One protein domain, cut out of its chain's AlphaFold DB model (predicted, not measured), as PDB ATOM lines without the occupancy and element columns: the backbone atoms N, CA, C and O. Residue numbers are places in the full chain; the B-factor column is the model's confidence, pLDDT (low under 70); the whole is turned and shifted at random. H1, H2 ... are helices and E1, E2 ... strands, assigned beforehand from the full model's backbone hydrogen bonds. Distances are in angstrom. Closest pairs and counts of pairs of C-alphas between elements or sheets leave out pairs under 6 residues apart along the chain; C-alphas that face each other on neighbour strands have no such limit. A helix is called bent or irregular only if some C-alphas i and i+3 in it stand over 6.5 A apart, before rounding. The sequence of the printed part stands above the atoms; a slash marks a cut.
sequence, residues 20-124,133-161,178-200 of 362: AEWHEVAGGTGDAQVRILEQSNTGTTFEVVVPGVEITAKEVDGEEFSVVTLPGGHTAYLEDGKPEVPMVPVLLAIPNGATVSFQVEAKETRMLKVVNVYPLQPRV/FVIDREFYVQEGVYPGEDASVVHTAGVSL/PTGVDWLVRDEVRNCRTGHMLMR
ATOM      1  N   ALA A  20      89.681 -55.558  -5.839       83.06
ATOM      2  CA  ALA A  20      90.744 -54.588  -5.904       83.06
ATOM      3  C   ALA A  20      92.076 -55.345  -5.999       83.06
ATOM      4  O   ALA A  20      92.319 -56.292  -5.241       83.06
ATOM      5  N   GLU A  21      92.904 -54.978  -6.970       90.62
ATOM      6  CA  GLU A  21      94.196 -55.611  -7.191       90.62
ATOM      7  C   GLU A  21      95.270 -54.821  -6.443       90.62
ATOM      8  O   GLU A  21      95.445 -53.618  -6.648       90.62
ATOM      9  N   TRP A  22      95.977 -55.496  -5.535       91.00
ATOM     10  CA  TRP A  22      97.145 -54.916  -4.885       91.00
ATOM     11  C   TRP A  22      98.349 -55.020  -5.812       91.00
ATOM     12  O   TRP A  22      98.769 -56.121  -6.172       91.00
ATOM     13  N   HIS A  23      98.949 -53.879  -6.125       90.56
ATOM     14  CA  HIS A  23     100.209 -53.814  -6.844       90.56
ATOM     15  C   HIS A  23     101.325 -53.456  -5.873       90.56
ATOM     16  O   HIS A  23     101.393 -52.353  -5.330       90.56
ATOM     17  N   GLU A  24     102.212 -54.422  -5.663       90.31
ATOM     18  CA  GLU A  24     103.395 -54.245  -4.840       90.31
ATOM     19  C   GLU A  24     104.407 -53.353  -5.550       90.31
ATOM     20  O   GLU A  24     104.786 -53.591  -6.705       90.31
ATOM     21  N   VAL A  25     104.889 -52.351  -4.824       87.25
ATOM     22  CA  VAL A  25     105.899 -51.454  -5.353       87.25
ATOM     23  C   VAL A  25     107.199 -51.621  -4.572       87.25
ATOM     24  O   VAL A  25     108.195 -52.005  -5.183       87.25
ATOM     25  N   ALA A  26     107.185 -51.514  -3.239       84.62
ATOM     26  CA  ALA A  26     108.380 -51.595  -2.392       84.62
ATOM     27  C   ALA A  26     108.468 -52.829  -1.479       84.62
ATOM     28  O   ALA A  26     108.813 -52.714  -0.304       84.62
ATOM     29  N   GLY A  27     108.174 -54.028  -1.990       79.25
ATOM     30  CA  GLY A  27     108.464 -55.247  -1.224       79.25
ATOM     31  C   GLY A  27     107.411 -55.615  -0.174       79.25
ATOM     32  O   GLY A  27     107.679 -56.473   0.670       79.25
ATOM     33  N   GLY A  28     106.257 -54.935  -0.131       84.25
ATOM     34  CA  GLY A  28     105.347 -55.047   1.007       84.25
ATOM     35  C   GLY A  28     103.892 -54.660   0.767       84.25
ATOM     36  O   GLY A  28     103.473 -54.255  -0.315       84.25
ATOM     37  N   THR A  29     103.113 -54.803   1.837       88.88
ATOM     38  CA  THR A  29     101.716 -54.369   1.953       88.88
ATOM     39  C   THR A  29     101.585 -53.411   3.135       88.88
ATOM     40  O   THR A  29     102.347 -53.509   4.098       88.88
ATOM     41  N   GLY A  30     100.619 -52.491   3.082       90.44
ATOM     42  CA  GLY A  30     100.292 -51.604   4.203       90.44
ATOM     43  C   GLY A  30     100.262 -50.126   3.837       90.44
ATOM     44  O   GLY A  30     100.219 -49.774   2.660       90.44
ATOM     45  N   ASP A  31     100.263 -49.286   4.869       93.81
ATOM     46  CA  ASP A  31     100.209 -47.833   4.731       93.81
ATOM     47  C   ASP A  31     101.559 -47.252   4.305       93.81
ATOM     48  O   ASP A  31     102.622 -47.798   4.632       93.81
ATOM     49  N   ALA A  32     101.521 -46.122   3.596       92.94
ATOM     50  CA  ALA A  32     102.720 -45.340   3.329       92.94
ATOM     51  C   ALA A  32     103.395 -44.914   4.643       92.94
ATOM     52  O   ALA A  32     102.737 -44.509   5.604       92.94
ATOM     53  N   GLN A  33     104.721 -45.003   4.688       94.00
ATOM     54  CA  GLN A  33     105.507 -44.697   5.881       94.00
ATOM     55  C   GLN A  33     106.332 -43.443   5.652       94.00
ATOM     56  O   GLN A  33     107.020 -43.322   4.643       94.00
ATOM     57  N   VAL A  34     106.294 -42.534   6.622       94.25
ATOM     58  CA  VAL A  34     107.120 -41.328   6.638       94.25
ATOM     59  C   VAL A  34     108.080 -41.433   7.812       94.25
ATOM     60  O   VAL A  34     107.653 -41.594   8.956       94.25
ATOM     61  N   ARG A  35     109.381 -41.350   7.540       95.56
ATOM     62  CA  ARG A  35     110.432 -41.460   8.554       95.56
ATOM     63  C   ARG A  35     111.360 -40.262   8.478       95.56
ATOM     64  O   ARG A  35     111.973 -40.027   7.448       95.56
ATOM     65  N   ILE A  36     111.513 -39.538   9.581       95.56
ATOM     66  CA  ILE A  36     112.544 -38.501   9.695       95.56
ATOM     67  C   ILE A  36     113.899 -39.204   9.805       95.56
ATOM     68  O   ILE A  36     114.097 -40.038  10.690       95.56
ATOM     69  N   LEU A  37     114.805 -38.896   8.884       96.25
ATOM     70  CA  LEU A  37     116.171 -39.417   8.859       96.25
ATOM     71  C   LEU A  37     117.126 -38.487   9.601       96.25
ATOM     72  O   LEU A  37     117.970 -38.939  10.368       96.25
ATOM     73  N   GLU A  38     116.963 -37.186   9.386       95.38
ATOM     74  CA  GLU A  38     117.751 -36.152  10.038       95.38
ATOM     75  C   GLU A  38     116.850 -34.966  10.334       95.38
ATOM     76  O   GLU A  38     116.022 -34.574   9.518       95.38
ATOM     77  N   GLN A  39     117.011 -34.377  11.508       94.44
ATOM     78  CA  GLN A  39     116.391 -33.110  11.831       94.44
ATOM     79  C   GLN A  39     117.453 -32.249  12.476       94.44
ATOM     80  O   GLN A  39     118.023 -32.591  13.511       94.44
ATOM     81  N   SER A  40     117.726 -31.134  11.833       93.50
ATOM     82  CA  SER A  40     118.584 -30.111  12.366       93.50
ATOM     83  C   SER A  40     117.764 -28.865  12.593       93.50
ATOM     84  O   SER A  40     116.646 -28.674  12.108       93.50
ATOM     85  N   ASN A  41     118.403 -27.957  13.300       88.38
ATOM     86  CA  ASN A  41     118.039 -26.584  13.184       88.38
ATOM     87  C   ASN A  41     117.860 -26.160  11.749       88.38
ATOM     88  O   ASN A  41     116.974 -25.369  11.514       88.38
ATOM     89  N   THR A  42     118.766 -26.603  10.879       90.19
ATOM     90  CA  THR A  42     118.907 -26.153   9.520       90.19
ATOM     91  C   THR A  42     118.128 -26.935   8.509       90.19
ATOM     92  O   THR A  42     118.425 -26.719   7.355       90.19
ATOM     93  N   GLY A  43     117.190 -27.810   8.871       92.69
ATOM     94  CA  GLY A  43     116.672 -28.781   7.920       92.69
ATOM     95  C   GLY A  43     116.032 -30.012   8.542       92.69
ATOM     96  O   GLY A  43     116.196 -30.272   9.721       92.69
ATOM     97  N   THR A  44     115.328 -30.794   7.737       94.38
ATOM     98  CA  THR A  44     114.558 -31.982   8.132       94.38
ATOM     99  C   THR A  44     114.545 -32.959   6.969       94.38
ATOM    100  O   THR A  44     113.672 -32.922   6.105       94.38
ATOM    101  N   THR A  45     115.523 -33.841   6.936       95.88
ATOM    102  CA  THR A  45     115.570 -34.921   5.967       95.88
ATOM    103  C   THR A  45     114.554 -35.985   6.353       95.88
ATOM    104  O   THR A  45     114.596 -36.503   7.472       95.88
ATOM    105  N   PHE A  46     113.656 -36.356   5.447       95.44
ATOM    106  CA  PHE A  46     112.713 -37.446   5.682       95.44
ATOM    107  C   PHE A  46     112.586 -38.349   4.461       95.44
ATOM    108  O   PHE A  46     112.807 -37.951   3.324       95.44
ATOM    109  N   GLU A  47     112.232 -39.595   4.719       95.38
ATOM    110  CA  GLU A  47     112.010 -40.630   3.728       95.38
ATOM    111  C   GLU A  47     110.520 -40.947   3.680       95.38
ATOM    112  O   GLU A  47     109.863 -41.020   4.723       95.38
ATOM    113  N   VAL A  48     109.997 -41.152   2.471       94.94
ATOM    114  CA  VAL A  48     108.624 -41.615   2.262       94.94
ATOM    115  C   VAL A  48     108.654 -42.917   1.485       94.94
ATOM    116  O   VAL A  48     109.014 -42.933   0.306       94.94
ATOM    117  N   VAL A  49     108.244 -43.992   2.153       94.75
ATOM    118  CA  VAL A  49     108.190 -45.346   1.601       94.75
ATOM    119  C   VAL A  49     106.744 -45.692   1.273       94.75
ATOM    120  O   VAL A  49     105.878 -45.677   2.148       94.75
ATOM    121  N   VAL A  50     106.493 -46.036   0.011       94.81
ATOM    122  CA  VAL A  50     105.189 -46.497  -0.474       94.81
ATOM    123  C   VAL A  50     105.273 -48.010  -0.701       94.81
ATOM    124  O   VAL A  50     105.916 -48.433  -1.659       94.81
ATOM    125  N   PRO A  51     104.670 -48.851   0.163       92.81
ATOM    126  CA  PRO A  51     104.775 -50.307   0.029       92.81
ATOM    127  C   PRO A  51     104.078 -50.812  -1.240       92.81
ATOM    128  O   PRO A  51     104.586 -51.697  -1.932       92.81
ATOM    129  N   GLY A  52     102.944 -50.205  -1.579       93.69
ATOM    130  CA  GLY A  52     102.251 -50.420  -2.833       93.69
ATOM    131  C   GLY A  52     100.936 -49.665  -2.901       93.69
ATOM    132  O   GLY A  52     100.664 -48.809  -2.057       93.69
ATOM    133  N   VAL A  53     100.135 -49.988  -3.909       95.19
ATOM    134  CA  VAL A  53      98.838 -49.351  -4.153       95.19
ATOM    135  C   VAL A  53      97.761 -50.375  -4.440       95.19
ATOM    136  O   VAL A  53      98.021 -51.496  -4.880       95.19
ATOM    137  N   GLU A  54      96.530 -49.944  -4.248       95.25
ATOM    138  CA  GLU A  54      95.339 -50.671  -4.628       95.25
ATOM    139  C   GLU A  54      94.763 -50.050  -5.901       95.25
ATOM    140  O   GLU A  54      94.492 -48.849  -5.954       95.25
ATOM    141  N   ILE A  55      94.585 -50.866  -6.938       95.19
ATOM    142  CA  ILE A  55      93.976 -50.449  -8.199       95.19
ATOM    143  C   ILE A  55      92.623 -51.138  -8.319       95.19
ATOM    144  O   ILE A  55      92.518 -52.363  -8.290       95.19
ATOM    145  N   THR A  56      91.569 -50.334  -8.439       95.75
ATOM    146  CA  THR A  56      90.195 -50.823  -8.591       95.75
ATOM    147  C   THR A  56      89.617 -50.341  -9.912       95.75
ATOM    148  O   THR A  56      89.649 -49.146 -10.207       95.75
ATOM    149  N   ALA A  57      89.062 -51.255 -10.704       95.19
ATOM    150  CA  ALA A  57      88.337 -50.899 -11.917       95.19
ATOM    151  C   ALA A  57      86.988 -50.243 -11.573       95.19
ATOM    152  O   ALA A  57      86.256 -50.707 -10.697       95.19
ATOM    153  N   LYS A  58      86.654 -49.160 -12.273       95.44
ATOM    154  CA  LYS A  58      85.409 -48.405 -12.128       95.44
ATOM    155  C   LYS A  58      84.876 -48.039 -13.505       95.44
ATOM    156  O   LYS A  58      85.514 -47.291 -14.237       95.44
ATOM    157  N   GLU A  59      83.694 -48.537 -13.834       96.19
ATOM    158  CA  GLU A  59      83.012 -48.218 -15.086       96.19
ATOM    159  C   GLU A  59      82.124 -46.978 -14.907       96.19
ATOM    160  O   GLU A  59      81.320 -46.913 -13.971       96.19
ATOM    161  N   VAL A  60      82.273 -45.987 -15.788       96.31
ATOM    162  CA  VAL A  60      81.416 -44.795 -15.858       96.31
ATOM    163  C   VAL A  60      81.052 -44.552 -17.314       96.31
ATOM    164  O   VAL A  60      81.930 -44.462 -18.165       96.31
ATOM    165  N   ASP A  61      79.752 -44.478 -17.607       95.56
ATOM    166  CA  ASP A  61      79.220 -44.280 -18.963       95.56
ATOM    167  C   ASP A  61      79.754 -45.285 -20.011       95.56
ATOM    168  O   ASP A  61      79.904 -44.959 -21.189       95.56
ATOM    169  N   GLY A  62      80.028 -46.527 -19.590       95.75
ATOM    170  CA  GLY A  62      80.561 -47.592 -20.452       95.75
ATOM    171  C   GLY A  62      82.067 -47.503 -20.724       95.75
ATOM    172  O   GLY A  62      82.587 -48.279 -21.525       95.75
ATOM    173  N   GLU A  63      82.767 -46.564 -20.086       95.94
ATOM    174  CA  GLU A  63      84.221 -46.425 -20.133       95.94
ATOM    175  C   GLU A  63      84.833 -46.922 -18.814       95.94
ATOM    176  O   GLU A  63      84.361 -46.590 -17.723       95.94
ATOM    177  N   GLU A  64      85.871 -47.756 -18.905       95.62
ATOM    178  CA  GLU A  64      86.564 -48.312 -17.741       95.62
ATOM    179  C   GLU A  64      87.693 -47.381 -17.284       95.62
ATOM    180  O   GLU A  64      88.571 -47.001 -18.063       95.62
ATOM    181  N   PHE A  65      87.694 -47.067 -15.991       96.62
ATOM    182  CA  PHE A  65      88.729 -46.300 -15.315       96.62
ATOM    183  C   PHE A  65      89.383 -47.116 -14.200       96.62
ATOM    184  O   PHE A  65      88.778 -47.989 -13.588       96.62
ATOM    185  N   SER A  66      90.628 -46.787 -13.889       96.00
ATOM    186  CA  SER A  66      91.401 -47.297 -12.768       96.00
ATOM    187  C   SER A  66      91.389 -46.255 -11.648       96.00
ATOM    188  O   SER A  66      91.948 -45.168 -11.791       96.00
ATOM    189  N   VAL A  67      90.749 -46.578 -10.529       96.62
ATOM    190  CA  VAL A  67      90.852 -45.809  -9.285       96.62
ATOM    191  C   VAL A  67      92.088 -46.296  -8.549       96.62
ATOM    192  O   VAL A  67      92.195 -47.487  -8.253       96.62
ATOM    193  N   VAL A  68      93.020 -45.386  -8.281       95.69
ATOM    194  CA  VAL A  68      94.280 -45.706  -7.613       95.69
ATOM    195  C   VAL A  68      94.245 -45.182  -6.191       95.69
ATOM    196  O   VAL A  68      94.202 -43.976  -5.958       95.69
ATOM    197  N   THR A  69      94.289 -46.108  -5.242       95.69
ATOM    198  CA  THR A  69      94.217 -45.823  -3.814       95.69
ATOM    199  C   THR A  69      95.534 -46.199  -3.155       95.69
ATOM    200  O   THR A  69      96.052 -47.300  -3.334       95.69
ATOM    201  N   LEU A  70      96.068 -45.286  -2.353       94.56
ATOM    202  CA  LEU A  70      97.229 -45.536  -1.509       94.56
ATOM    203  C   LEU A  70      96.756 -45.728  -0.063       94.56
ATOM    204  O   LEU A  70      96.134 -44.806   0.475       94.56
ATOM    205  N   PRO A  71      97.034 -46.864   0.598       91.19
ATOM    206  CA  PRO A  71      96.686 -47.021   2.006       91.19
ATOM    207  C   PRO A  71      97.410 -45.987   2.879       91.19
ATOM    208  O   PRO A  71      98.602 -45.719   2.706       91.19
ATOM    209  N   GLY A  72      96.656 -45.339   3.768       88.81
ATOM    210  CA  GLY A  72      97.127 -44.193   4.554       88.81
ATOM    211  C   GLY A  72      97.349 -42.904   3.746       88.81
ATOM    212  O   GLY A  72      97.699 -41.879   4.325       88.81
ATOM    213  N   GLY A  73      97.143 -42.938   2.428       91.12
ATOM    214  CA  GLY A  73      97.201 -41.777   1.554       91.12
ATOM    215  C   GLY A  73      95.877 -41.018   1.483       91.12
ATOM    216  O   GLY A  73      94.834 -41.448   1.974       91.12
ATOM    217  N   HIS A  74      95.929 -39.867   0.825       92.81
ATOM    218  CA  HIS A  74      94.780 -39.013   0.547       92.81
ATOM    219  C   HIS A  74      94.709 -38.701  -0.946       92.81
ATOM    220  O   HIS A  74      95.728 -38.720  -1.627       92.81
ATOM    221  N   THR A  75      93.534 -38.356  -1.465       92.50
ATOM    222  CA  THR A  75      93.415 -37.817  -2.826       92.50
ATOM    223  C   THR A  75      94.074 -36.440  -2.907       92.50
ATOM    224  O   THR A  75      93.775 -35.556  -2.094       92.50
ATOM    225  N   ALA A  76      94.947 -36.236  -3.893       89.75
ATOM    226  CA  ALA A  76      95.569 -34.942  -4.134       89.75
ATOM    227  C   ALA A  76      94.530 -33.880  -4.536       89.75
ATOM    228  O   ALA A  76      93.653 -34.117  -5.364       89.75
ATOM    229  N   TYR A  77      94.655 -32.681  -3.966       89.38
ATOM    230  CA  TYR A  77      93.847 -31.522  -4.350       89.38
ATOM    231  C   TYR A  77      94.422 -30.934  -5.638       89.38
ATOM    232  O   TYR A  77      95.410 -30.200  -5.606       89.38
ATOM    233  N   LEU A  78      93.846 -31.337  -6.763       93.00
ATOM    234  CA  LEU A  78      94.308 -31.026  -8.109       93.00
ATOM    235  C   LEU A  78      93.166 -30.427  -8.943       93.00
ATOM    236  O   LEU A  78      92.125 -30.064  -8.400       93.00
ATOM    237  N   GLU A  79      93.386 -30.244 -10.241       96.25
ATOM    238  CA  GLU A  79      92.372 -29.691 -11.139       96.25
ATOM    239  C   GLU A  79      91.282 -30.730 -11.434       96.25
ATOM    240  O   GLU A  79      91.581 -31.868 -11.806       96.25
ATOM    241  N   ASP A  80      90.020 -30.324 -11.291       97.94
ATOM    242  CA  ASP A  80      88.867 -31.169 -11.600       97.94
ATOM    243  C   ASP A  80      88.916 -31.656 -13.061       97.94
ATOM    244  O   ASP A  80      89.275 -30.921 -13.980       97.94
ATOM    245  N   GLY A  81      88.533 -32.911 -13.285       97.44
ATOM    246  CA  GLY A  81      88.535 -33.558 -14.594       97.44
ATOM    247  C   GLY A  81      89.881 -34.140 -15.034       97.44
ATOM    248  O   GLY A  81      89.890 -34.914 -15.993       97.44
ATOM    249  N   LYS A  82      90.994 -33.830 -14.354       97.50
ATOM    250  CA  LYS A  82      92.316 -34.451 -14.581       97.50
ATOM    251  C   LYS A  82      92.495 -35.720 -13.732       97.50
ATOM    252  O   LYS A  82      91.692 -35.941 -12.830       97.50
ATOM    253  N   PRO A  83      93.516 -36.565 -13.986       97.62
ATOM    254  CA  PRO A  83      93.725 -37.799 -13.229       97.62
ATOM    255  C   PRO A  83      93.736 -37.613 -11.707       97.62
ATOM    256  O   PRO A  83      94.518 -36.830 -11.167       97.62
ATOM    257  N   GLU A  84      92.897 -38.377 -11.012       96.50
ATOM    258  CA  GLU A  84      92.908 -38.489  -9.559       96.50
ATOM    259  C   GLU A  84      94.122 -39.316  -9.127       96.50
ATOM    260  O   GLU A  84      94.225 -40.503  -9.436       96.50
ATOM    261  N   VAL A  85      95.050 -38.688  -8.406       96.00
ATOM    262  CA  VAL A  85      96.255 -39.352  -7.896       96.00
ATOM    263  C   VAL A  85      96.291 -39.307  -6.369       96.00
ATOM    264  O   VAL A  85      95.941 -38.275  -5.778       96.00
ATOM    265  N   PRO A  86      96.718 -40.395  -5.705       95.81
ATOM    266  CA  PRO A  86      96.938 -40.368  -4.273       95.81
ATOM    267  C   PRO A  86      98.186 -39.546  -3.915       95.81
ATOM    268  O   PRO A  86      99.096 -39.338  -4.719       95.81
ATOM    269  N   MET A  87      98.230 -39.084  -2.671       94.88
ATOM    270  CA  MET A  87      99.347 -38.372  -2.064       94.88
ATOM    271  C   MET A  87      99.557 -38.818  -0.617       94.88
ATOM    272  O   MET A  87      98.607 -39.201   0.071       94.88
ATOM    273  N   VAL A  88     100.789 -38.685  -0.135       94.50
ATOM    274  CA  VAL A  88     101.118 -38.818   1.289       94.50
ATOM    275  C   VAL A  88     101.322 -37.420   1.873       94.50
ATOM    276  O   VAL A  88     102.292 -36.766   1.478       94.50
ATOM    277  N   PRO A  89     100.441 -36.937   2.769       92.00
ATOM    278  CA  PRO A  89     100.657 -35.677   3.459       92.00
ATOM    279  C   PRO A  89     101.737 -35.845   4.530       92.00
ATOM    280  O   PRO A  89     101.676 -36.757   5.355       92.00
ATOM    281  N   VAL A  90     102.705 -34.934   4.558       90.69
ATOM    282  CA  VAL A  90     103.623 -34.784   5.694       90.69
ATOM    283  C   VAL A  90     103.367 -33.433   6.325       90.69
ATOM    284  O   VAL A  90     103.285 -32.443   5.611       90.69
ATOM    285  N   LEU A  91     103.259 -33.389   7.651       91.56
ATOM    286  CA  LEU A  91     103.171 -32.148   8.414       91.56
ATOM    287  C   LEU A  91     104.531 -31.856   9.038       91.56
ATOM    288  O   LEU A  91     105.014 -32.626   9.867       91.56
ATOM    289  N   LEU A  92     105.139 -30.733   8.657       88.75
ATOM    290  CA  LEU A  92     106.402 -30.276   9.234       88.75
ATOM    291  C   LEU A  92     106.208 -28.950   9.964       88.75
ATOM    292  O   LEU A  92     105.564 -28.035   9.453       88.75
ATOM    293  N   ALA A  93     106.799 -28.844  11.153       88.19
ATOM    294  CA  ALA A  93     106.882 -27.583  11.875       88.19
ATOM    295  C   ALA A  93     107.942 -26.692  11.221       88.19
ATOM    296  O   ALA A  93     109.079 -27.118  11.013       88.19
ATOM    297  N   ILE A  94     107.567 -25.451  10.918       87.94
ATOM    298  CA  ILE A  94     108.434 -24.493  10.233       87.94
ATOM    299  C   ILE A  94     108.648 -23.288  11.146       87.94
ATOM    300  O   ILE A  94     107.666 -22.723  11.634       87.94
ATOM    301  N   PRO A  95     109.904 -22.887  11.414       85.81
ATOM    302  CA  PRO A  95     110.178 -21.707  12.220       85.81
ATOM    303  C   PRO A  95     109.552 -20.442  11.622       85.81
ATOM    304  O   PRO A  95     109.513 -20.257  10.404       85.81
ATOM    305  N   ASN A  96     109.106 -19.530  12.484       86.81
ATOM    306  CA  ASN A  96     108.552 -18.254  12.037       86.81
ATOM    307  C   ASN A  96     109.559 -17.469  11.191       86.81
ATOM    308  O   ASN A  96     110.720 -17.316  11.568       86.81
ATOM    309  N   GLY A  97     109.087 -16.926  10.070       89.00
ATOM    310  CA  GLY A  97     109.916 -16.149   9.147       89.00
ATOM    311  C   GLY A  97     110.869 -16.988   8.292       89.00
ATOM    312  O   GLY A  97     111.577 -16.416   7.465       89.00
ATOM    313  N   ALA A  98     110.886 -18.317   8.442       88.25
ATOM    314  CA  ALA A  98     111.639 -19.182   7.548       88.25
ATOM    315  C   ALA A  98     110.971 -19.236   6.166       88.25
ATOM    316  O   ALA A  98     109.750 -19.335   6.042       88.25
ATOM    317  N   THR A  99     111.792 -19.183   5.118       90.25
ATOM    318  CA  THR A  99     111.364 -19.509   3.754       90.25
ATOM    319  C   THR A  99     111.612 -20.989   3.517       90.25
ATOM    320  O   THR A  99     112.649 -21.517   3.910       90.25
ATOM    321  N   VAL A 100     110.644 -21.652   2.901       89.06
ATOM    322  CA  VAL A 100     110.607 -23.103   2.765       89.06
ATOM    323  C   VAL A 100     110.952 -23.470   1.332       89.06
ATOM    324  O   VAL A 100     110.321 -22.981   0.400       89.06
ATOM    325  N   SER A 101     111.929 -24.350   1.159       91.19
ATOM    326  CA  SER A 101     112.263 -24.966  -0.125       91.19
ATOM    327  C   SER A 101     112.526 -26.446   0.092       91.19
ATOM    328  O   SER A 101     113.071 -26.815   1.126       91.19
ATOM    329  N   PHE A 102     112.181 -27.286  -0.875       91.19
ATOM    330  CA  PHE A 102     112.481 -28.713  -0.821       91.19
ATOM    331  C   PHE A 102     113.376 -29.114  -1.983       91.19
ATOM    332  O   PHE A 102     113.398 -28.461  -3.027       91.19
ATOM    333  N   GLN A 103     114.089 -30.214  -1.790       92.56
ATOM    334  CA  GLN A 103     114.868 -30.857  -2.825       92.56
ATOM    335  C   GLN A 103     114.666 -32.364  -2.709       92.56
ATOM    336  O   GLN A 103     114.762 -32.932  -1.625       92.56
ATOM    337  N   VAL A 104     114.382 -33.011  -3.836       94.31
ATOM    338  CA  VAL A 104     114.358 -34.472  -3.906       94.31
ATOM    339  C   VAL A 104     115.797 -34.941  -4.088       94.31
ATOM    340  O   VAL A 104     116.378 -34.740  -5.153       94.31
ATOM    341  N   GLU A 105     116.398 -35.514  -3.048       94.25
ATOM    342  CA  GLU A 105     117.766 -36.045  -3.144       94.25
ATOM    343  C   GLU A 105     117.808 -37.417  -3.817       94.25
ATOM    344  O   GLU A 105     118.710 -37.689  -4.608       94.25
ATOM    345  N   ALA A 106     116.823 -38.270  -3.530       92.12
ATOM    346  CA  ALA A 106     116.716 -39.600  -4.100       92.12
ATOM    347  C   ALA A 106     115.270 -39.935  -4.465       92.12
ATOM    348  O   ALA A 106     114.319 -39.531  -3.791       92.12
ATOM    349  N   LYS A 107     115.117 -40.686  -5.556       91.50
ATOM    350  CA  LYS A 107     113.824 -41.127  -6.068       91.50
ATOM    351  C   LYS A 107     113.968 -42.477  -6.747       91.50
ATOM    352  O   LYS A 107     114.735 -42.623  -7.697       91.50
ATOM    353  N   GLU A 108     113.154 -43.424  -6.313       88.88
ATOM    354  CA  GLU A 108     112.976 -44.701  -6.989       88.88
ATOM    355  C   GLU A 108     111.581 -44.735  -7.625       88.88
ATOM    356  O   GLU A 108     110.617 -44.255  -7.032       88.88
ATOM    357  N   THR A 109     111.450 -45.303  -8.836       89.81
ATOM    358  CA  THR A 109     110.153 -45.466  -9.532       89.81
ATOM    359  C   THR A 109     110.040 -46.805 -10.293       89.81
ATOM    360  O   THR A 109     111.036 -47.397 -10.696       89.81
ATOM    361  N   ARG A 110     108.809 -47.292 -10.466       88.25
ATOM    362  CA  ARG A 110     108.324 -48.516 -11.122       88.25
ATOM    363  C   ARG A 110     107.135 -48.133 -11.973       88.25
ATOM    364  O   ARG A 110     106.240 -47.456 -11.499       88.25
ATOM    365  N   MET A 111     107.073 -48.629 -13.197       89.50
ATOM    366  CA  MET A 111     105.898 -48.438 -14.041       89.50
ATOM    367  C   MET A 111     104.902 -49.582 -13.838       89.50
ATOM    368  O   MET A 111     105.190 -50.722 -14.191       89.50
ATOM    369  N   LEU A 112     103.728 -49.274 -13.304       90.44
ATOM    370  CA  LEU A 112     102.528 -50.097 -13.355       90.44
ATOM    371  C   LEU A 112     101.801 -49.861 -14.675       90.44
ATOM    372  O   LEU A 112     101.932 -48.798 -15.273       90.44
ATOM    373  N   LYS A 113     101.042 -50.849 -15.145       89.44
ATOM    374  CA  LYS A 113     100.197 -50.699 -16.329       89.44
ATOM    375  C   LYS A 113      98.736 -50.584 -15.886       89.44
ATOM    376  O   LYS A 113      98.233 -51.511 -15.266       89.44
ATOM    377  N   VAL A 114      98.081 -49.467 -16.182       92.00
ATOM    378  CA  VAL A 114      96.684 -49.134 -15.832       92.00
ATOM    379  C   VAL A 114      95.937 -48.685 -17.088       92.00
ATOM    380  O   VAL A 114      96.587 -48.382 -18.069       92.00
ATOM    381  N   VAL A 115      94.605 -48.648 -17.129       90.56
ATOM    382  CA  VAL A 115      93.889 -48.232 -18.357       90.56
ATOM    383  C   VAL A 115      93.852 -46.704 -18.453       90.56
ATOM    384  O   VAL A 115      94.747 -46.092 -19.030       90.56
ATOM    385  N   ASN A 116      92.856 -46.093 -17.814       94.88
ATOM    386  CA  ASN A 116      92.691 -44.654 -17.667       94.88
ATOM    387  C   ASN A 116      92.525 -44.363 -16.187       94.88
ATOM    388  O   ASN A 116      91.627 -44.912 -15.564       94.88
ATOM    389  N   VAL A 117      93.345 -43.498 -15.603       96.88
ATOM    390  CA  VAL A 117      93.155 -43.122 -14.195       96.88
ATOM    391  C   VAL A 117      91.827 -42.387 -14.048       96.88
ATOM    392  O   VAL A 117      91.497 -41.554 -14.889       96.88
ATOM    393  N   TYR A 118      91.052 -42.696 -13.014       97.88
ATOM    394  CA  TYR A 118      89.774 -42.030 -12.765       97.88
ATOM    395  C   TYR A 118      89.964 -40.506 -12.627       97.88
ATOM    396  O   TYR A 118      90.904 -40.094 -11.951       97.88
ATOM    397  N   PRO A 119      89.145 -39.652 -13.271       98.00
ATOM    398  CA  PRO A 119      89.312 -38.205 -13.172       98.00
ATOM    399  C   PRO A 119      88.808 -37.668 -11.831       98.00
ATOM    400  O   PRO A 119      87.727 -38.042 -11.365       98.00
ATOM    401  N   LEU A 120      89.554 -36.731 -11.245       97.81
ATOM    402  CA  LEU A 120      89.189 -36.028 -10.021       97.81
ATOM    403  C   LEU A 120      87.857 -35.298 -10.224       97.81
ATOM    404  O   LEU A 120      87.718 -34.482 -11.132       97.81
ATOM    405  N   GLN A 121      86.866 -35.596  -9.386       98.00
ATOM    406  CA  GLN A 121      85.545 -34.973  -9.479       98.00
ATOM    407  C   GLN A 121      85.444 -33.722  -8.592       98.00
ATOM    408  O   GLN A 121      86.004 -33.721  -7.489       98.00
ATOM    409  N   PRO A 122      84.663 -32.701  -9.006       96.62
ATOM    410  CA  PRO A 122      84.408 -31.528  -8.181       96.62
ATOM    411  C   PRO A 122      83.852 -31.905  -6.808       96.62
ATOM    412  O   PRO A 122      82.946 -32.735  -6.676       96.62
ATOM    413  N   ARG A 123      84.366 -31.253  -5.763       94.38
ATOM    414  CA  ARG A 123      83.892 -31.477  -4.393       94.38
ATOM    415  C   ARG A 123      82.479 -30.933  -4.233       94.38
ATOM    416  O   ARG A 123      82.255 -29.731  -4.348       94.38
ATOM    417  N   VAL A 124      81.548 -31.812  -3.886       95.31
ATOM    418  CA  VAL A 124      80.185 -31.434  -3.506       95.31
ATOM    419  C   VAL A 124      80.025 -31.467  -1.981       95.31
ATOM    420  O   VAL A 124      80.550 -32.376  -1.329       95.31
ATOM    421  N   PHE A 133      79.385 -36.063 -14.206       97.81
ATOM    422  CA  PHE A 133      80.756 -36.547 -14.348       97.81
ATOM    423  C   PHE A 133      81.600 -35.563 -15.171       97.81
ATOM    424  O   PHE A 133      81.238 -35.209 -16.296       97.81
ATOM    425  N   VAL A 134      82.723 -35.115 -14.605       98.31
ATOM    426  CA  VAL A 134      83.649 -34.162 -15.233       98.31
ATOM    427  C   VAL A 134      84.924 -34.888 -15.649       98.31
ATOM    428  O   VAL A 134      85.561 -35.546 -14.829       98.31
ATOM    429  N   ILE A 135      85.309 -34.756 -16.920       98.06
ATOM    430  CA  ILE A 135      86.556 -35.296 -17.471       98.06
ATOM    431  C   ILE A 135      87.154 -34.316 -18.484       98.06
ATOM    432  O   ILE A 135      86.474 -33.871 -19.412       98.06
ATOM    433  N   ASP A 136      88.438 -34.005 -18.326       97.94
ATOM    434  CA  ASP A 136      89.202 -33.214 -19.289       97.94
ATOM    435  C   ASP A 136      89.688 -34.126 -20.424       97.94
ATOM    436  O   ASP A 136      90.783 -34.691 -20.402       97.94
ATOM    437  N   ARG A 137      88.837 -34.310 -21.439       97.25
ATOM    438  CA  ARG A 137      89.161 -35.186 -22.576       97.25
ATOM    439  C   ARG A 137      90.380 -34.702 -23.361       97.25
ATOM    440  O   ARG A 137      91.068 -35.535 -23.942       97.25
ATOM    441  N   GLU A 138      90.651 -33.397 -23.389       97.00
ATOM    442  CA  GLU A 138      91.827 -32.852 -24.074       97.00
ATOM    443  C   GLU A 138      93.113 -33.240 -23.345       97.00
ATOM    444  O   GLU A 138      94.105 -33.555 -24.001       97.00
ATOM    445  N   PHE A 139      93.089 -33.294 -22.012       96.44
ATOM    446  CA  PHE A 139      94.206 -33.792 -21.213       96.44
ATOM    447  C   PHE A 139      94.424 -35.302 -21.398       96.44
ATOM    448  O   PHE A 139      95.548 -35.744 -21.620       96.44
ATOM    449  N   TYR A 140      93.355 -36.105 -21.373       95.44
ATOM    450  CA  TYR A 140      93.455 -37.570 -21.467       95.44
ATOM    451  C   TYR A 140      93.914 -38.088 -22.838       95.44
ATOM    452  O   TYR A 140      94.367 -39.227 -22.946       95.44
ATOM    453  N   VAL A 141      93.834 -37.281 -23.900       95.19
ATOM    454  CA  VAL A 141      94.419 -37.650 -25.203       95.19
ATOM    455  C   VAL A 141      95.904 -37.300 -25.315       95.19
ATOM    456  O   VAL A 141      96.560 -37.747 -26.259       95.19
ATOM    457  N   GLN A 142      96.437 -36.506 -24.383       93.44
ATOM    458  CA  GLN A 142      97.835 -36.088 -24.378       93.44
ATOM    459  C   GLN A 142      98.727 -37.131 -23.700       93.44
ATOM    460  O   GLN A 142      98.338 -37.841 -22.772       93.44
ATOM    461  N   GLU A 143      99.972 -37.204 -24.163       89.88
ATOM    462  CA  GLU A 143     101.023 -37.932 -23.462       89.88
ATOM    463  C   GLU A 143     101.754 -36.966 -22.532       89.88
ATOM    464  O   GLU A 143     102.213 -35.906 -22.957       89.88
ATOM    465  N   GLY A 144     101.879 -37.325 -21.258       89.75
ATOM    466  CA  GLY A 144     102.526 -36.469 -20.275       89.75
ATOM    467  C   GLY A 144     102.688 -37.143 -18.923       89.75
ATOM    468  O   GLY A 144     102.206 -38.260 -18.710       89.75
ATOM    469  N   VAL A 145     103.402 -36.447 -18.038       89.81
ATOM    470  CA  VAL A 145     103.475 -36.752 -16.609       89.81
ATOM    471  C   VAL A 145     102.487 -35.843 -15.895       89.81
ATOM    472  O   VAL A 145     102.575 -34.624 -16.038       89.81
ATOM    473  N   TYR A 146     101.581 -36.418 -15.112       93.56
ATOM    474  CA  TYR A 146     100.708 -35.663 -14.217       93.56
ATOM    475  C   TYR A 146     101.012 -36.021 -12.761       93.56
ATOM    476  O   TYR A 146     101.157 -37.211 -12.469       93.56
ATOM    477  N   PRO A 147     101.117 -35.038 -11.851       92.62
ATOM    478  CA  PRO A 147     100.977 -33.582 -12.046       92.62
ATOM    479  C   PRO A 147     102.242 -32.859 -12.544       92.62
ATOM    480  O   PRO A 147     102.233 -31.639 -12.664       92.62
ATOM    481  N   GLY A 148     103.326 -33.587 -12.831       89.75
ATOM    482  CA  GLY A 148     104.583 -33.030 -13.354       89.75
ATOM    483  C   GLY A 148     105.580 -32.564 -12.285       89.75
ATOM    484  O   GLY A 148     106.720 -32.251 -12.618       89.75
ATOM    485  N   GLU A 149     105.177 -32.567 -11.015       89.06
ATOM    486  CA  GLU A 149     106.019 -32.292  -9.848       89.06
ATOM    487  C   GLU A 149     105.924 -33.443  -8.833       89.06
ATOM    488  O   GLU A 149     104.849 -34.009  -8.619       89.06
ATOM    489  N   ASP A 150     107.050 -33.771  -8.195       87.00
ATOM    490  CA  ASP A 150     107.144 -34.858  -7.204       87.00
ATOM    491  C   ASP A 150     106.623 -34.466  -5.831       87.00
ATOM    492  O   ASP A 150     106.052 -35.285  -5.100       87.00
ATOM    493  N   ALA A 151     106.844 -33.201  -5.485       88.81
ATOM    494  CA  ALA A 151     106.308 -32.622  -4.285       88.81
ATOM    495  C   ALA A 151     105.886 -31.176  -4.483       88.81
ATOM    496  O   ALA A 151     106.380 -30.481  -5.365       88.81
ATOM    497  N   SER A 152     104.960 -30.736  -3.639       89.19
ATOM    498  CA  SER A 152     104.556 -29.337  -3.556       89.19
ATOM    499  C   SER A 152     104.441 -28.917  -2.098       89.19
ATOM    500  O   SER A 152     104.126 -29.729  -1.221       89.19
ATOM    501  N   VAL A 153     104.734 -27.640  -1.853       86.75
ATOM    502  CA  VAL A 153     104.598 -27.000  -0.545       86.75
ATOM    503  C   VAL A 153     103.236 -26.334  -0.520       86.75
ATOM    504  O   VAL A 153     103.036 -25.309  -1.174       86.75
ATOM    505  N   VAL A 154     102.295 -26.888   0.235       84.00
ATOM    506  CA  VAL A 154     101.017 -26.215   0.452       84.00
ATOM    507  C   VAL A 154     101.114 -25.430   1.750       84.00
ATOM    508  O   VAL A 154     101.182 -25.995   2.841       84.00
ATOM    509  N   HIS A 155     101.157 -24.103   1.639       75.00
ATOM    510  CA  HIS A 155     101.090 -23.229   2.802       75.00
ATOM    511  C   HIS A 155      99.668 -23.228   3.360       75.00
ATOM    512  O   HIS A 155      98.825 -22.433   2.942       75.00
ATOM    513  N   THR A 156      99.407 -24.080   4.345       59.16
ATOM    514  CA  THR A 156      98.158 -24.009   5.093       59.16
ATOM    515  C   THR A 156      98.328 -22.933   6.162       59.16
ATOM    516  O   THR A 156      98.954 -23.127   7.206       59.16
ATOM    517  N   ALA A 157      97.785 -21.743   5.890       43.53
ATOM    518  CA  ALA A 157      97.671 -20.653   6.855       43.53
ATOM    519  C   ALA A 157      96.625 -21.007   7.930       43.53
ATOM    520  O   ALA A 157      95.566 -20.393   8.026       43.53
ATOM    521  N   GLY A 158      96.890 -22.046   8.714       43.44
ATOM    522  CA  GLY A 158      96.034 -22.494   9.799       43.44
ATOM    523  C   GLY A 158      96.777 -22.373  11.111       43.44
ATOM    524  O   GLY A 158      97.663 -23.174  11.375       43.44
ATOM    525  N   VAL A 159      96.389 -21.412  11.953       32.88
ATOM    526  CA  VAL A 159      96.706 -21.472  13.384       32.88
ATOM    527  C   VAL A 159      95.967 -22.688  13.935       32.88
ATOM    528  O   VAL A 159      94.793 -22.616  14.286       32.88
ATOM    529  N   SER A 160      96.650 -23.827  13.968       33.69
ATOM    530  CA  SER A 160      96.261 -24.952  14.805       33.69
ATOM    531  C   SER A 160      96.391 -24.486  16.256       33.69
ATOM    532  O   SER A 160      97.476 -24.446  16.833       33.69
ATOM    533  N   LEU A 161      95.279 -24.047  16.848       30.89
ATOM    534  CA  LEU A 161      95.135 -24.100  18.295       30.89
ATOM    535  C   LEU A 161      95.233 -25.584  18.641       30.89
ATOM    536  O   LEU A 161      94.260 -26.319  18.490       30.89
ATOM    537  N   PRO A 178     101.930 -22.625  14.683       33.66
ATOM    538  CA  PRO A 178     101.957 -23.776  13.802       33.66
ATOM    539  C   PRO A 178     101.489 -23.305  12.431       33.66
ATOM    540  O   PRO A 178     100.329 -22.954  12.258       33.66
ATOM    541  N   THR A 179     102.393 -23.254  11.465       34.41
ATOM    542  CA  THR A 179     102.034 -23.327  10.052       34.41
ATOM    543  C   THR A 179     102.085 -24.796   9.681       34.41
ATOM    544  O   THR A 179     103.169 -25.374   9.624       34.41
ATOM    545  N   GLY A 180     100.917 -25.408   9.488       29.38
ATOM    546  CA  GLY A 180     100.851 -26.704   8.830       29.38
ATOM    547  C   GLY A 180     101.308 -26.509   7.393       29.38
ATOM    548  O   GLY A 180     100.727 -25.714   6.658       29.38
ATOM    549  N   VAL A 181     102.389 -27.170   7.009       30.31
ATOM    550  CA  VAL A 181     102.677 -27.365   5.596       30.31
ATOM    551  C   VAL A 181     102.249 -28.772   5.279       30.31
ATOM    552  O   VAL A 181     102.825 -29.702   5.836       30.31
ATOM    553  N   ASP A 182     101.226 -28.898   4.438       34.47
ATOM    554  CA  ASP A 182     100.886 -30.173   3.830       34.47
ATOM    555  C   ASP A 182     101.887 -30.386   2.700       34.47
ATOM    556  O   ASP A 182     101.818 -29.771   1.632       34.47
ATOM    557  N   TRP A 183     102.890 -31.208   2.979       39.88
ATOM    558  CA  TRP A 183     103.800 -31.679   1.955       39.88
ATOM    559  C   TRP A 183     103.137 -32.803   1.222       39.88
ATOM    560  O   TRP A 183     102.689 -33.776   1.818       39.88
ATOM    561  N   LEU A 184     103.103 -32.663  -0.079       40.62
ATOM    562  CA  LEU A 184     102.390 -33.581  -0.915       40.62
ATOM    563  C   LEU A 184     103.441 -34.387  -1.657       40.62
ATOM    564  O   LEU A 184     104.181 -33.855  -2.462       40.62
ATOM    565  N   VAL A 185     103.590 -35.652  -1.292       40.16
ATOM    566  CA  VAL A 185     104.524 -36.569  -1.939       40.16
ATOM    567  C   VAL A 185     103.681 -37.428  -2.870       40.16
ATOM    568  O   VAL A 185     102.875 -38.233  -2.397       40.16
ATOM    569  N   ARG A 186     103.767 -37.156  -4.176       49.91
ATOM    570  CA  ARG A 186     102.882 -37.750  -5.189       49.91
ATOM    571  C   ARG A 186     103.574 -38.876  -5.949       49.91
ATOM    572  O   ARG A 186     104.804 -38.934  -6.037       49.91
ATOM    573  N   ASP A 187     102.744 -39.751  -6.495       48.62
ATOM    574  CA  ASP A 187     103.131 -40.701  -7.527       48.62
ATOM    575  C   ASP A 187     102.819 -40.098  -8.906       48.62
ATOM    576  O   ASP A 187     101.835 -39.374  -9.087       48.62
ATOM    577  N   GLU A 188     103.701 -40.343  -9.874       44.38
ATOM    578  CA  GLU A 188     103.601 -39.787 -11.225       44.38
ATOM    579  C   GLU A 188     102.735 -40.692 -12.111       44.38
ATOM    580  O   GLU A 188     102.964 -41.894 -12.205       44.38
ATOM    581  N   VAL A 189     101.797 -40.140 -12.877       44.41
ATOM    582  CA  VAL A 189     101.103 -40.904 -13.932       44.41
ATOM    583  C   VAL A 189     101.740 -40.573 -15.273       44.41
ATOM    584  O   VAL A 189     101.799 -39.398 -15.630       44.41
ATOM    585  N   ARG A 190     102.204 -41.583 -16.026       44.75
ATOM    586  CA  ARG A 190     102.753 -41.398 -17.379       44.75
ATOM    587  C   ARG A 190     101.861 -42.030 -18.434       44.75
ATOM    588  O   ARG A 190     101.840 -43.244 -18.577       44.75
ATOM    589  N   ASN A 191     101.319 -41.182 -19.302       45.62
ATOM    590  CA  ASN A 191     100.665 -41.559 -20.556       45.62
ATOM    591  C   ASN A 191      99.251 -42.165 -20.387       45.62
ATOM    592  O   ASN A 191      99.079 -43.358 -20.143       45.62
ATOM    593  N   CYS A 192      98.241 -41.324 -20.633       47.41
ATOM    594  CA  CYS A 192      96.816 -41.669 -20.659       47.41
ATOM    595  C   CYS A 192      96.404 -42.561 -21.847       47.41
ATOM    596  O   CYS A 192      95.272 -43.021 -21.899       47.41
ATOM    597  N   ARG A 193      97.295 -42.832 -22.813       37.62
ATOM    598  CA  ARG A 193      96.976 -43.632 -24.008       37.62
ATOM    599  C   ARG A 193      97.576 -45.036 -23.995       37.62
ATOM    600  O   ARG A 193      96.991 -45.954 -24.562       37.62
ATOM    601  N   THR A 194      98.754 -45.204 -23.393       39.66
ATOM    602  CA  THR A 194      99.425 -46.518 -23.276       39.66
ATOM    603  C   THR A 194      99.273 -47.148 -21.899       39.66
ATOM    604  O   THR A 194      99.565 -48.337 -21.743       39.66
ATOM    605  N   GLY A 195      98.734 -46.387 -20.945       49.28
ATOM    606  CA  GLY A 195      98.257 -46.937 -19.703       49.28
ATOM    607  C   GLY A 195      99.384 -47.286 -18.748       49.28
ATOM    608  O   GLY A 195      99.482 -48.423 -18.312       49.28
ATOM    609  N   HIS A 196     100.284 -46.348 -18.457       44.09
ATOM    610  CA  HIS A 196     101.374 -46.579 -17.512       44.09
ATOM    611  C   HIS A 196     101.296 -45.609 -16.314       44.09
ATOM    612  O   HIS A 196     100.891 -44.457 -16.421       44.09
ATOM    613  N   MET A 197     101.661 -46.065 -15.121       46.47
ATOM    614  CA  MET A 197     101.693 -45.260 -13.898       46.47
ATOM    615  C   MET A 197     103.015 -45.497 -13.182       46.47
ATOM    616  O   MET A 197     103.391 -46.638 -12.977       46.47
ATOM    617  N   LEU A 198     103.744 -44.447 -12.823       47.62
ATOM    618  CA  LEU A 198     105.006 -44.541 -12.094       47.62
ATOM    619  C   LEU A 198     104.762 -44.540 -10.577       47.62
ATOM    620  O   LEU A 198     104.098 -43.656 -10.054       47.62
ATOM    621  N   MET A 199     105.349 -45.495  -9.862       48.47
ATOM    622  CA  MET A 199     105.227 -45.694  -8.414       48.47
ATOM    623  C   MET A 199     106.534 -46.166  -7.785       48.47
ATOM    624  O   MET A 199     107.312 -46.821  -8.447       48.47
ATOM    625  N   ARG A 200     106.799 -45.921  -6.506       51.22
ATOM    626  CA  ARG A 200     108.128 -46.136  -5.878       51.22
ATOM    627  C   ARG A 200     108.501 -47.585  -5.499       51.22
ATOM    628  O   ARG A 200     107.856 -48.138  -4.612       51.22
TER     629      ARG A 200
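This is residues 20 to 124, 133 to 161 and 178 to 200 of the 362 residues of the protein "Propeptide_C25 domain-containing protein" of candidate division WOR-3 bacterium JGI_Cruoil_03_51_56 (UniProt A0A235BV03). Short antiparallel sheets make two long, bent ribbons of strand that run lengthwise past each other and meet at few points: in one the hairpin E2 and E3 runs on into E4 of the sheet E1 E4 E5, in the other the sheet E6 E9 E8 runs on, through E9 into E10, into the sheet E7 E11 E10. The turn of the hairpin E2 and E3 lies at one end of the length and the turn of the hairpin E4 and E5 at the other, with two long unnamed stretches, residues 70 to 85 and 93 to 109, and one tiny helix, H1, besides. The printed part has 157 residues, with eleven named strands and one named helix in the order E1 to E7, H1, E8 to E11; the class is mostly strand, though under half of the residues, 70, are in named elements. The sheets run in the orders E6 E9 E8, E1 E4 E5, E7 E11 E10 and E2 E3, each antiparallel. The whole is compact, with a radius of gyration of the C-alphas of 16.7 A and spans of 53 by 36 by 27 A.

In the first sheet E6 is residues 86 to 92, 19.3 A from first to last C-alpha, E9 is residues 180 to 186, 18.0 A, and E8 is residues 151 to 156, 15.1 A. E10 is residues 188 to 190, E11 residues 196 to 199 and E7 residues 110 to 113; C-alpha 199 is at (105.227, -45.694, -8.414). E1 is residues 21 to 24 and begins with C-alpha 21 at (94.196, -55.611, -7.191). E4, the longest strand, is residues 52 to 60, 25.2 A, and E5 is residues 63 to 69, 19.1 A. E2 is residues 33 to 40, 20.6 A, with C-alpha 40 at (118.584, -30.111, 12.366), and E3 is residues 43 to 49, 19.7 A. H1 is residues 137 to 140, 5.0 A.

E6 and E8 are the edge strands of the strongly twisted sheet E6 E9 E8. E6 and E9 stand at 146 degrees, with N 183 and O 90 at 2.9 A, within hydrogen-bond range; E9 and E8 stand at 157 degrees, with N 156 and O 180 at 3.1 A. Residues 74 to 75 pair antiparallel with residues 86 to 87 of E6. E9 runs on into E10 across one residue, at 31 degrees. E10 and E11 form a hairpin, with N 198 and O 188 at 2.7 A, and E11 and E7 are antiparallel, with N 110 and O 199 at 2.6 A. Residues 145 to 146 pair antiparallel with residues 189 to 190 of E10. E3 and E6 are near each other, with 5 pairs of C-alphas within 10 A. The closest C-alphas of E5 and E6, those of Thr 69 and Pro 86, are 6.1 A apart. In the hairpin E4 and E5, N 56 and O 67 are 2.9 A apart; between E1 and E4, N 23 and O 53 are 2.8 A apart. E3 runs on into E4 across two residues, at 64 degrees, and in the hairpin E2 and E3, N 45 and O 38 are 2.7 A apart. H1 is not on any of the three-strand sheets and is too short for an O i to N i+4 pair; its 1 O i to N i+3 pair is within range.

The two C-alphas farthest apart, those of Asn 41 and Gly 62, are 54.6 A apart. Residues 125 to 132 and 162 to 177 are not printed; the C-alphas across these cuts are 12.0 A and 8.2 A apart. The links E5 to E6 and E6 to E7 are long. The mean pLDDT of the printed part is 83.3, but residues 156 to 161 and 178 to 200, which include E9, E10 and E11, are under 70.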